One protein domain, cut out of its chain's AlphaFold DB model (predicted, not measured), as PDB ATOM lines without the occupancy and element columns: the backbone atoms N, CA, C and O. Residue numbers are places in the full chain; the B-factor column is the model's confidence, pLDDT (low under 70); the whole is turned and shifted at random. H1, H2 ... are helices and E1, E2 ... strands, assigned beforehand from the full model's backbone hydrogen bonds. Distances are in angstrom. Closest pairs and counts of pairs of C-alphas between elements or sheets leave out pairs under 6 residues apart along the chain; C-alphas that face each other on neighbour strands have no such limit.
ATOM      1  N   SER A 134     -41.132   8.105  77.888       56.72
ATOM      2  CA  SER A 134     -40.639   6.747  77.590       56.72
ATOM      3  C   SER A 134     -39.312   6.434  78.293       56.72
ATOM      4  O   SER A 134     -39.041   5.288  78.631       56.72
ATOM      5  N   GLU A 135     -38.484   7.449  78.540       63.78
ATOM      6  CA  GLU A 135     -37.235   7.298  79.292       63.78
ATOM      7  C   GLU A 135     -37.521   7.234  80.795       63.78
ATOM      8  O   GLU A 135     -36.934   6.416  81.498       63.78
ATOM      9  N   MET A 136     -38.484   8.030  81.272       69.81
ATOM     10  CA  MET A 136     -38.986   8.025  82.649       69.81
ATOM     11  C   MET A 136     -39.457   6.635  83.092       69.81
ATOM     12  O   MET A 136     -39.074   6.172  84.164       69.81
ATOM     13  N   GLU A 137     -40.281   5.965  82.277       70.06
ATOM     14  CA  GLU A 137     -40.807   4.628  82.595       70.06
ATOM     15  C   GLU A 137     -39.719   3.549  82.655       70.06
ATOM     16  O   GLU A 137     -39.875   2.558  83.368       70.06
ATOM     17  N   ASN A 138     -38.608   3.761  81.949       60.62
ATOM     18  CA  ASN A 138     -37.482   2.836  81.911       60.62
ATOM     19  C   ASN A 138     -36.435   3.110  83.003       60.62
ATOM     20  O   ASN A 138     -35.463   2.361  83.105       60.62
ATOM     21  N   CYS A 139     -36.602   4.154  83.819       74.06
ATOM     22  CA  CYS A 139     -35.654   4.468  84.880       74.06
ATOM     23  C   CYS A 139     -35.911   3.653  86.154       74.06
ATOM     24  O   CYS A 139     -37.045   3.495  86.600       74.06
ATOM     25  N   GLU A 140     -34.838   3.229  86.820       82.50
ATOM     26  CA  GLU A 140     -34.911   2.436  88.059       82.50
ATOM     27  C   GLU A 140     -35.433   3.226  89.275       82.50
ATOM     28  O   GLU A 140     -35.880   2.641  90.260       82.50
ATOM     29  N   GLU A 141     -35.397   4.559  89.214       81.19
ATOM     30  CA  GLU A 141     -35.855   5.457  90.284       81.19
ATOM     31  C   GLU A 141     -37.342   5.832  90.174       81.19
ATOM     32  O   GLU A 141     -37.915   6.491  91.046       81.19
ATOM     33  N   TYR A 142     -37.999   5.410  89.100       85.50
ATOM     34  CA  TYR A 142     -39.401   5.706  88.892       85.50
ATOM     35  C   TYR A 142     -40.289   4.912  89.861       85.50
ATOM     36  O   TYR A 142     -40.284   3.682  89.911       85.50
ATOM     37  N   THR A 143     -41.106   5.634  90.627       88.44
ATOM     38  CA  THR A 143     -42.071   5.067  91.571       88.44
ATOM     39  C   THR A 143     -43.486   5.498  91.206       88.44
ATOM     40  O   THR A 143     -43.795   6.683  91.121       88.44
ATOM     41  N   CYS A 144     -44.391   4.532  91.055       85.69
ATOM     42  CA  CYS A 144     -45.808   4.788  90.801       85.69
ATOM     43  C   CYS A 144     -46.646   4.476  92.053       85.69
ATOM     44  O   CYS A 144     -46.728   3.326  92.487       85.69
ATOM     45  N   VAL A 145     -47.304   5.491  92.618       88.06
ATOM     46  CA  VAL A 145     -48.205   5.362  93.773       88.06
ATOM     47  C   VAL A 145     -49.652   5.454  93.304       88.06
ATOM     48  O   VAL A 145     -50.091   6.485  92.802       88.06
ATOM     49  N   LYS A 146     -50.416   4.375  93.498       87.25
ATOM     50  CA  LYS A 146     -51.838   4.302  93.135       87.25
ATOM     51  C   LYS A 146     -52.698   4.323  94.390       87.25
ATOM     52  O   LYS A 146     -52.689   3.357  95.157       87.25
ATOM     53  N   SER A 147     -53.455   5.396  94.593       83.56
ATOM     54  CA  SER A 147     -54.447   5.446  95.664       83.56
ATOM     55  C   SER A 147     -55.722   4.724  95.221       83.56
ATOM     56  O   SER A 147     -56.162   4.825  94.074       83.56
ATOM     57  N   ARG A 148     -56.308   3.939  96.129       86.56
ATOM     58  CA  ARG A 148     -57.592   3.266  95.908       86.56
ATOM     59  C   ARG A 148     -58.653   3.967  96.742       86.56
ATOM     60  O   ARG A 148     -58.443   4.205  97.927       86.56
ATOM     61  N   GLY A 149     -59.795   4.270  96.138       84.38
ATOM     62  CA  GLY A 149     -60.909   4.925  96.813       84.38
ATOM     63  C   GLY A 149     -61.940   5.453  95.816       84.38
ATOM     64  O   GLY A 149     -61.797   5.213  94.617       84.38
ATOM     65  N   PRO A 150     -62.960   6.187  96.290       80.38
ATOM     66  CA  PRO A 150     -63.969   6.817  95.432       80.38
ATOM     67  C   PRO A 150     -63.382   7.770  94.379       80.38
ATOM     68  O   PRO A 150     -64.006   8.004  93.351       80.38
ATOM     69  N   ASN A 151     -62.178   8.294  94.627       66.88
ATOM     70  CA  ASN A 151     -61.395   9.070  93.672       66.88
ATOM     71  C   ASN A 151     -59.990   8.450  93.547       66.88
ATOM     72  O   ASN A 151     -59.099   8.814  94.317       66.88
ATOM     73  N   PRO A 152     -59.803   7.451  92.669       80.25
ATOM     74  CA  PRO A 152     -58.501   6.834  92.479       80.25
ATOM     75  C   PRO A 152     -57.530   7.839  91.847       80.25
ATOM     76  O   PRO A 152     -57.861   8.512  90.873       80.25
ATOM     77  N   THR A 153     -56.313   7.918  92.381       78.00
ATOM     78  CA  THR A 153     -55.245   8.769  91.836       78.00
ATOM     79  C   THR A 153     -54.018   7.939  91.507       78.00
ATOM     80  O   THR A 153     -53.718   6.962  92.198       78.00
ATOM     81  N   THR A 154     -53.290   8.343  90.467       81.94
ATOM     82  CA  THR A 154     -51.983   7.768  90.142       81.94
ATOM     83  C   THR A 154     -50.940   8.873  90.204       81.94
ATOM     84  O   THR A 154     -51.002   9.849  89.464       81.94
ATOM     85  N   THR A 155     -49.984   8.726  91.109       82.44
ATOM     86  CA  THR A 155     -48.877   9.661  91.283       82.44
ATOM     87  C   THR A 155     -47.607   9.005  90.773       82.44
ATOM     88  O   THR A 155     -47.249   7.913  91.213       82.44
ATOM     89  N   HIS A 156     -46.930   9.673  89.853       83.38
ATOM     90  CA  HIS A 156     -45.653   9.259  89.298       83.38
ATOM     91  C   HIS A 156     -44.559  10.064  89.998       83.38
ATOM     92  O   HIS A 156     -44.617  11.289  90.039       83.38
ATOM     93  N   ILE A 157     -43.595   9.391  90.606       82.38
ATOM     94  CA  ILE A 157     -42.504  10.001  91.363       82.38
ATOM     95  C   ILE A 157     -41.215   9.617  90.657       82.38
ATOM     96  O   ILE A 157     -40.968   8.435  90.432       82.38
ATOM     97  N   PHE A 158     -40.407  10.608  90.310       80.81
ATOM     98  CA  PHE A 158     -39.091  10.390  89.730       80.81
ATOM     99  C   PHE A 158     -38.095  11.344  90.365       80.81
ATOM    100  O   PHE A 158     -38.280  12.565  90.324       80.81
ATOM    101  N   HIS A 159     -37.053  10.783  90.972       76.00
ATOM    102  CA  HIS A 159     -36.088  11.536  91.764       76.00
ATOM    103  C   HIS A 159     -36.796  12.367  92.853       76.00
ATOM    104  O   HIS A 159     -37.519  11.828  93.693       76.00
ATOM    105  N   ASN A 160     -36.666  13.696  92.807       66.31
ATOM    106  CA  ASN A 160     -37.350  14.642  93.694       66.31
ATOM    107  C   ASN A 160     -38.606  15.291  93.079       66.31
ATOM    108  O   ASN A 160     -39.161  16.216  93.674       66.31
ATOM    109  N   CYS A 161     -39.062  14.834  91.910       59.03
ATOM    110  CA  CYS A 161     -40.234  15.382  91.230       59.03
ATOM    111  C   CYS A 161     -41.463  14.490  91.447       59.03
ATOM    112  O   CYS A 161     -41.444  13.294  91.155       59.03
ATOM    113  N   ILE A 162     -42.549  15.088  91.947       69.56
ATOM    114  CA  ILE A 162     -43.852  14.434  92.120       69.56
ATOM    115  C   ILE A 162     -44.774  14.916  90.996       69.56
ATOM    116  O   ILE A 162     -45.132  16.090  90.946       69.56
ATOM    117  N   ILE A 163     -45.184  14.006  90.118       66.12
ATOM    118  CA  ILE A 163     -46.126  14.254  89.025       66.12
ATOM    119  C   ILE A 163     -47.463  13.623  89.420       66.12
ATOM    120  O   ILE A 163     -47.612  12.400  89.483       66.12
ATOM    121  N   LEU A 164     -48.451  14.459  89.728       54.19
ATOM    122  CA  LEU A 164     -49.782  14.018  90.139       54.19
ATOM    123  C   LEU A 164     -50.710  13.933  88.923       54.19
ATOM    124  O   LEU A 164     -51.070  14.960  88.352       54.19
ATOM    125  N   ILE A 165     -51.129  12.720  88.548       67.62
ATOM    126  CA  ILE A 165     -52.142  12.507  87.507       67.62
ATOM    127  C   ILE A 165     -53.481  12.205  88.190       67.62
ATOM    128  O   ILE A 165     -53.690  11.147  88.797       67.62
ATOM    129  N   HIS A 166     -54.413  13.153  88.098       51.78
ATOM    130  CA  HIS A 166     -55.802  12.950  88.499       51.78
ATOM    131  C   HIS A 166     -56.590  12.355  87.331       51.78
ATOM    132  O   HIS A 166     -56.878  13.043  86.358       51.78
ATOM    133  N   THR A 167     -56.992  11.089  87.439       49.41
ATOM    134  CA  THR A 167     -58.003  10.505  86.551       49.41
ATOM    135  C   THR A 167     -59.379  10.742  87.167       49.41
ATOM    136  O   THR A 167     -59.830   9.954  87.998       49.41
ATOM    137  N   THR A 168     -60.044  11.843  86.825       44.62
ATOM    138  CA  THR A 168     -61.436  12.064  87.244       44.62
ATOM    139  C   THR A 168     -62.384  11.179  86.420       44.62
ATOM    140  O   THR A 168     -62.292  11.151  85.193       44.62
ATOM    141  N   PRO A 169     -63.337  10.459  87.041       47.75
ATOM    142  CA  PRO A 169     -64.345   9.699  86.315       47.75
ATOM    143  C   PRO A 169     -65.639  10.514  86.201       47.75
ATOM    144  O   PRO A 169     -66.616  10.164  86.846       47.75
ATOM    145  N   SER A 181     -52.462  13.628  76.491       42.34
ATOM    146  CA  SER A 181     -52.612  14.891  77.232       42.34
ATOM    147  C   SER A 181     -51.938  14.875  78.609       42.34
ATOM    148  O   SER A 181     -51.385  15.885  79.043       42.34
ATOM    149  N   THR A 182     -51.867  13.722  79.277       44.34
ATOM    150  CA  THR A 182     -51.220  13.604  80.598       44.34
ATOM    151  C   THR A 182     -49.692  13.594  80.533       44.34
ATOM    152  O   THR A 182     -49.027  13.988  81.490       44.34
ATOM    153  N   THR A 183     -49.108  13.163  79.410       44.97
ATOM    154  CA  THR A 183     -47.663  13.291  79.164       44.97
ATOM    155  C   THR A 183     -47.318  14.711  78.722       44.97
ATOM    156  O   THR A 183     -46.271  15.230  79.114       44.97
ATOM    157  N   THR A 184     -48.235  15.386  78.009       47.72
ATOM    158  CA  THR A 184     -48.024  16.774  77.573       47.72
ATOM    159  C   THR A 184     -47.933  17.793  78.693       47.72
ATOM    160  O   THR A 184     -47.242  18.801  78.557       47.72
ATOM    161  N   THR A 185     -48.542  17.510  79.842       55.38
ATOM    162  CA  THR A 185     -48.412  18.380  81.009       55.38
ATOM    163  C   THR A 185     -46.983  18.424  81.550       55.38
ATOM    164  O   THR A 185     -46.549  19.488  81.972       55.38
ATOM    165  N   TYR A 186     -46.207  17.333  81.485       60.69
ATOM    166  CA  TYR A 186     -44.877  17.278  82.108       60.69
ATOM    167  C   TYR A 186     -43.826  18.122  81.371       60.69
ATOM    168  O   TYR A 186     -43.135  18.924  81.999       60.69
ATOM    169  N   PHE A 187     -43.738  18.006  80.041       66.88
ATOM    170  CA  PHE A 187     -42.715  18.724  79.265       66.88
ATOM    171  C   PHE A 187     -42.972  20.237  79.174       66.88
ATOM    172  O   PHE A 187     -42.046  21.008  78.925       66.88
ATOM    173  N   LEU A 188     -44.210  20.673  79.433       82.69
ATOM    174  CA  LEU A 188     -44.602  22.084  79.487       82.69
ATOM    175  C   LEU A 188     -44.604  22.661  80.916       82.69
ATOM    176  O   LEU A 188     -45.004  23.807  81.103       82.69
ATOM    177  N   THR A 189     -44.177  21.897  81.931       86.12
ATOM    178  CA  THR A 189     -44.149  22.377  83.328       86.12
ATOM    179  C   THR A 189     -42.871  23.153  83.659       86.12
ATOM    180  O   THR A 189     -42.876  23.998  84.550       86.12
ATOM    181  N   PHE A 190     -41.769  22.911  82.948       89.44
ATOM    182  CA  PHE A 190     -40.474  23.535  83.232       89.44
ATOM    183  C   PHE A 190     -39.892  24.202  81.990       89.44
ATOM    184  O   PHE A 190     -40.028  23.703  80.876       89.44
ATOM    185  N   CYS A 191     -39.198  25.324  82.183       93.25
ATOM    186  CA  CYS A 191     -38.417  25.943  81.125       93.25
ATOM    187  C   CYS A 191     -37.268  25.013  80.733       93.25
ATOM    188  O   CYS A 191     -36.442  24.651  81.573       93.25
ATOM    189  N   TYR A 192     -37.165  24.680  79.453       91.75
ATOM    190  CA  TYR A 192     -36.150  23.770  78.949       91.75
ATOM    191  C   TYR A 192     -34.727  24.321  79.143       91.75
ATOM    192  O   TYR A 192     -33.821  23.562  79.467       91.75
ATOM    193  N   THR A 193     -34.522  25.638  79.052       93.62
ATOM    194  CA  THR A 193     -33.187  26.251  79.182       93.62
ATOM    195  C   THR A 193     -32.767  26.469  80.633       93.62
ATOM    196  O   THR A 193     -31.686  26.055  81.037       93.62
ATOM    197  N   CYS A 194     -33.597  27.145  81.434       92.19
ATOM    198  CA  CYS A 194     -33.225  27.547  82.798       92.19
ATOM    199  C   CYS A 194     -33.757  26.611  83.893       92.19
ATOM    200  O   CYS A 194     -33.433  26.810  85.061       92.19
ATOM    201  N   LYS A 195     -34.562  25.605  83.525       88.88
ATOM    202  CA  LYS A 195     -35.147  24.592  84.421       88.88
ATOM    203  C   LYS A 195     -36.045  25.156  85.534       88.88
ATOM    204  O   LYS A 195     -36.330  24.474  86.511       88.88
ATOM    205  N   ILE A 196     -36.523  26.394  85.391       88.38
ATOM    206  CA  ILE A 196     -37.482  27.013  86.319       88.38
ATOM    207  C   ILE A 196     -38.902  26.544  85.978       88.38
ATOM    208  O   ILE A 196     -39.243  26.415  84.801       88.38
ATOM    209  N   HIS A 197     -39.732  26.316  87.000       89.69
ATOM    210  CA  HIS A 197     -41.149  25.986  86.839       89.69
ATOM    211  C   HIS A 197     -41.889  27.100  86.085       89.69
ATOM    212  O   HIS A 197     -41.790  28.280  86.432       89.69
ATOM    213  N   LEU A 198     -42.639  26.717  85.059       90.31
ATOM    214  CA  LEU A 198     -43.472  27.610  84.271       90.31
ATOM    215  C   LEU A 198     -44.776  27.860  85.019       90.31
ATOM    216  O   LEU A 198     -45.430  26.944  85.506       90.31
ATOM    217  N   ASP A 199     -45.117  29.128  85.184       83.88
ATOM    218  CA  ASP A 199     -46.313  29.527  85.910       83.88
ATOM    219  C   ASP A 199     -47.544  29.306  85.026       83.88
ATOM    220  O   ASP A 199     -47.601  29.823  83.915       83.88
ATOM    221  N   HIS A 200     -48.549  28.578  85.519       79.44
ATOM    222  CA  HIS A 200     -49.789  28.322  84.778       79.44
ATOM    223  C   HIS A 200     -50.607  29.591  84.505       79.44
ATOM    224  O   HIS A 200     -51.537  29.565  83.703       79.44
ATOM    225  N   THR A 201     -50.295  30.692  85.191       83.44
ATOM    226  CA  THR A 201     -50.961  31.985  84.992       83.44
ATOM    227  C   THR A 201     -50.316  32.844  83.907       83.44
ATOM    228  O   THR A 201     -50.868  33.887  83.556       83.44
ATOM    229  N   LYS A 202     -49.154  32.434  83.383       85.56
ATOM    230  CA  LYS A 202     -48.390  33.179  82.381       85.56
ATOM    231  C   LYS A 202     -48.315  32.391  81.083       85.56
ATOM    232  O   LYS A 202     -48.232  31.165  81.093       85.56
ATOM    233  N   ASP A 203     -48.281  33.117  79.974       92.19
ATOM    234  CA  ASP A 203     -48.008  32.513  78.677       92.19
ATOM    235  C   ASP A 203     -46.608  31.887  78.665       92.19
ATOM    236  O   ASP A 203     -45.653  32.418  79.242       92.19
ATOM    237  N   ILE A 204     -46.498  30.747  77.987       93.75
ATOM    238  CA  ILE A 204     -45.243  30.021  77.793       93.75
ATOM    239  C   ILE A 204     -44.842  30.069  76.323       93.75
ATOM    240  O   ILE A 204     -45.683  30.080  75.423       93.75
ATOM    241  N   PHE A 205     -43.540  30.060  76.063       94.25
ATOM    242  CA  PHE A 205     -43.009  29.995  74.706       94.25
ATOM    243  C   PHE A 205     -42.744  28.533  74.344       94.25
ATOM    244  O   PHE A 205     -42.200  27.802  75.162       94.25
ATOM    245  N   ILE A 206     -43.097  28.101  73.130       93.69
ATOM    246  CA  ILE A 206     -42.923  26.708  72.679       93.69
ATOM    247  C   ILE A 206     -42.026  26.664  71.437       93.69
ATOM    248  O   ILE A 206     -42.159  27.498  70.539       93.69
ATOM    249  N   TYR A 207     -41.132  25.680  71.364       93.88
ATOM    250  CA  TYR A 207     -40.304  25.389  70.191       93.88
ATOM    251  C   TYR A 207     -40.489  23.930  69.758       93.88
ATOM    252  O   TYR A 207     -40.526  23.032  70.598       93.88
ATOM    253  N   ARG A 208     -40.688  23.721  68.447       90.06
ATOM    254  CA  ARG A 208     -40.947  22.427  67.768       90.06
ATOM    255  C   ARG A 208     -42.106  21.580  68.325       90.06
ATOM    256  O   ARG A 208     -42.331  20.478  67.850       90.06
ATOM    257  N   GLY A 209     -42.883  22.113  69.267       87.50
ATOM    258  CA  GLY A 209     -44.012  21.423  69.896       87.50
ATOM    259  C   GLY A 209     -43.647  20.592  71.129       87.50
ATOM    260  O   GLY A 209     -44.552  20.081  71.777       87.50
ATOM    261  N   GLU A 210     -42.362  20.494  71.482       84.38
ATOM    262  CA  GLU A 210     -41.867  19.584  72.531       84.38
ATOM    263  C   GLU A 210     -41.058  20.283  73.638       84.38
ATOM    264  O   GLU A 210     -40.898  19.732  74.725       84.38
ATOM    265  N   LYS A 211     -40.577  21.515  73.403       91.06
ATOM    266  CA  LYS A 211     -39.797  22.296  74.381       91.06
ATOM    267  C   LYS A 211     -40.564  23.560  74.789       91.06
ATOM    268  O   LYS A 211     -41.014  24.304  73.913       91.06
ATOM    269  N   ALA A 212     -40.677  23.828  76.094       94.25
ATOM    270  CA  ALA A 212     -41.286  25.045  76.648       94.25
ATOM    271  C   ALA A 212     -40.261  25.983  77.295       94.25
ATOM    272  O   ALA A 212     -39.251  25.531  77.828       94.25
ATOM    273  N   PHE A 213     -40.527  27.293  77.305       95.69
ATOM    274  CA  PHE A 213     -39.610  28.306  77.832       95.69
ATOM    275  C   PHE A 213     -40.341  29.420  78.578       95.69
ATOM    276  O   PHE A 213     -41.448  29.817  78.213       95.69
ATOM    277  N   CYS A 214     -39.685  29.958  79.610       95.19
ATOM    278  CA  CYS A 214     -40.211  31.060  80.422       95.19
ATOM    279  C   CYS A 214     -40.062  32.436  79.760       95.19
ATOM    280  O   CYS A 214     -40.632  33.407  80.249       95.19
ATOM    281  N   SER A 215     -39.249  32.539  78.705       95.94
ATOM    282  CA  SER A 215     -39.003  33.781  77.976       95.94
ATOM    283  C   SER A 215     -38.540  33.506  76.545       95.94
ATOM    284  O   SER A 215     -38.096  32.396  76.222       95.94
ATOM    285  N   GLU A 216     -38.619  34.530  75.697       96.69
ATOM    286  CA  GLU A 216     -38.131  34.480  74.319       96.69
ATOM    287  C   GLU A 216     -36.613  34.255  74.265       96.69
ATOM    288  O   GLU A 216     -36.142  33.487  73.430       96.69
ATOM    289  N   GLU A 217     -35.846  34.810  75.209       97.88
ATOM    290  CA  GLU A 217     -34.392  34.617  75.281       97.88
ATOM    291  C   GLU A 217     -34.022  33.161  75.565       97.88
ATOM    292  O   GLU A 217     -33.085  32.630  74.968       97.88
ATOM    293  N   CYS A 218     -34.756  32.492  76.463       96.56
ATOM    294  CA  CYS A 218     -34.543  31.067  76.716       96.56
ATOM    295  C   CYS A 218     -34.830  30.249  75.450       96.56
ATOM    296  O   CYS A 218     -34.019  29.408  75.067       96.56
ATOM    297  N   ARG A 219     -35.925  30.555  74.746       96.94
ATOM    298  CA  ARG A 219     -36.270  29.895  73.481       96.94
ATOM    299  C   ARG A 219     -35.220  30.129  72.392       96.94
ATOM    300  O   ARG A 219     -34.838  29.187  71.706       96.94
ATOM    301  N   TYR A 220     -34.750  31.366  72.239       96.75
ATOM    302  CA  TYR A 220     -33.754  31.733  71.235       96.75
ATOM    303  C   TYR A 220     -32.433  30.990  71.445       96.75
ATOM    304  O   TYR A 220     -31.853  30.491  70.488       96.75
ATOM    305  N   ARG A 221     -31.979  30.848  72.697       95.44
ATOM    306  CA  ARG A 221     -30.758  30.086  73.005       95.44
ATOM    307  C   ARG A 221     -30.838  28.643  72.513       95.44
ATOM    308  O   ARG A 221     -29.864  28.156  71.958       95.44
ATOM    309  N   GLU A 222     -31.987  27.992  72.684       94.56
ATOM    310  CA  GLU A 222     -32.187  26.625  72.194       94.56
ATOM    311  C   GLU A 222     -32.186  26.551  70.663       94.56
ATOM    312  O   GLU A 222     -31.586  25.651  70.094       94.56
ATOM    313  N   MET A 223     -32.811  27.521  69.987       93.88
ATOM    314  CA  MET A 223     -32.805  27.582  68.519       93.88
ATOM    315  C   MET A 223     -31.394  27.700  67.940       93.88
ATOM    316  O   MET A 223     -31.124  27.135  66.885       93.88
ATOM    317  N   VAL A 224     -30.514  28.450  68.612       93.25
ATOM    318  CA  VAL A 224     -29.116  28.597  68.189       93.25
ATOM    319  C   VAL A 224     -28.359  27.280  68.365       93.25
ATOM    320  O   VAL A 224     -27.680  26.863  67.435       93.25
ATOM    321  N   LEU A 225     -28.525  26.599  69.503       89.38
ATOM    322  CA  LEU A 225     -27.863  25.315  69.770       89.38
ATOM    323  C   LEU A 225     -28.307  24.220  68.789       89.38
ATOM    324  O   LEU A 225     -27.460  23.583  68.169       89.38
ATOM    325  N   ASP A 226     -29.618  24.068  68.571       87.81
ATOM    326  CA  ASP A 226     -30.168  23.116  67.592       87.81
ATOM    327  C   ASP A 226     -29.633  23.383  66.163       87.81
ATOM    328  O   ASP A 226     -29.516  22.458  65.365       87.81
ATOM    329  N   GLY A 227     -29.326  24.644  65.825       82.75
ATOM    330  CA  GLY A 227     -28.802  25.033  64.511       82.75
ATOM    331  C   GLY A 227     -27.304  24.774  64.314       82.75
ATOM    332  O   GLY A 227     -26.853  24.687  63.175       82.75
ATOM    333  N   GLU A 228     -26.528  24.647  65.393       73.38
ATOM    334  CA  GLU A 228     -25.084  24.372  65.333       73.38
ATOM    335  C   GLU A 228     -24.790  22.864  65.220       73.38
ATOM    336  O   GLU A 228     -23.818  22.467  64.567       73.38
ATOM    337  N   GLU A 229     -25.655  22.014  65.784       59.75
ATOM    338  CA  GLU A 229     -25.507  20.550  65.767       59.75
ATOM    339  C   GLU A 229     -25.692  19.936  64.362       59.75
ATOM    340  O   GLU A 229     -25.020  18.959  64.027       59.75
ATOM    341  N   GLU A 230     -26.493  20.556  63.484       59.28
ATOM    342  CA  GLU A 230     -26.766  20.073  62.112       59.28
ATOM    343  C   GLU A 230     -25.560  20.231  61.150       59.28
ATOM    344  O   GLU A 230     -25.530  19.657  60.061       59.28
TER     345      GLU A 230
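Overview. This is residues 134 to 169 and 181 to 230 of the 243 residues of a protein of Senna tora (UniProt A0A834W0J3). Two small parts follow each other along the long axis: a three-stranded antiparallel sheet, E1, E2 and E3, at one end, and at the other a small head made of the short hairpin of E4 and E5, the long loop of residues 188 to 204 and the longest helix, H3. The short helix H2 lies between the two parts, H1 only grazes the large sheet, and the end of H3, residues 224 to 229, sticks out from the head. The printed part has 86 residues, with three named helices and five named strands in the order H1 E1 E2 E3 H2 E4 E5 H3; the sheets run E1 - E2 - E3 and E4 - E5, both antiparallel, and the class is mixed, helices and strands. The whole is loose, with a radius of gyration of the C-alphas of 15.7 A, and elongated, spanning 49 by 32 by 20 A.

Arrangement. E1, residues 143 to 147, E2, residues 153 to 158, and E3, residues 161 to 166, form a meander, each strand the antiparallel neighbour of the one before. E1 and E2 are a hairpin at 164 degrees, with N 145 and O 155 within hydrogen-bond range at 2.8 A. E2 and E3 are a hairpin at 162 degrees, with N 156 and O 163 within hydrogen-bond range at 2.8 A. H1, residues 134 to 137, only grazes this sheet with residues 136 to 137; its closest C-alpha to E2 is that of Met 136, 7.5 A from that of Phe 158. H2, residues 181 to 187, only grazes the sheet with residues 182 to 186; its closest C-alphas with E3 are those of Thr 182 and Ile 165, 7.1 A apart. E4, residues 205 to 207, and E5, residues 211 to 213, are a hairpin at 152 degrees, with N 213 and O 205 within hydrogen-bond range at 2.8 A. The closest C-alphas of H2 and E5 are those of Phe 187 and Lys 211, 6.7 A apart. The closest C-alphas of E5 and H3, residues 216 to 229, are those of Phe 213 and Arg 219, 5.7 A apart. E3 is apart from E4, E5 and H3. In H3 every O i to N i+4 pair is within hydrogen-bond range; in H2 1 of 3 is, beside 2 of 4 O i to N i+3 pairs, and H1 is too short for an O i to N i+4 pair.

Along the chain. E2 measures 16.4 A from first to last C-alpha, E3 16.0 A, E1 13.0 A, H2 10.8 A and H3 20.7 A. C-alpha 143, where E1 begins, is at (-42.071, 5.067, 91.571). H3 runs from C-alpha 216 at (-38.131, 34.480, 74.319) to C-alpha 229 at (-25.507, 20.550, 65.767).

Size, cuts and confidence. The two C-alphas farthest apart, those of Pro 150 and Glu 228, are 52.2 A apart. Residues 170 to 180 are not printed, and C-alphas 169 and 181 across the cut are 15.7 A apart. H2 to E4 is a long link of 17 residues. The mean pLDDT of the printed part is 79.2; residues under 70 include 160 to 169 and 181 to 187.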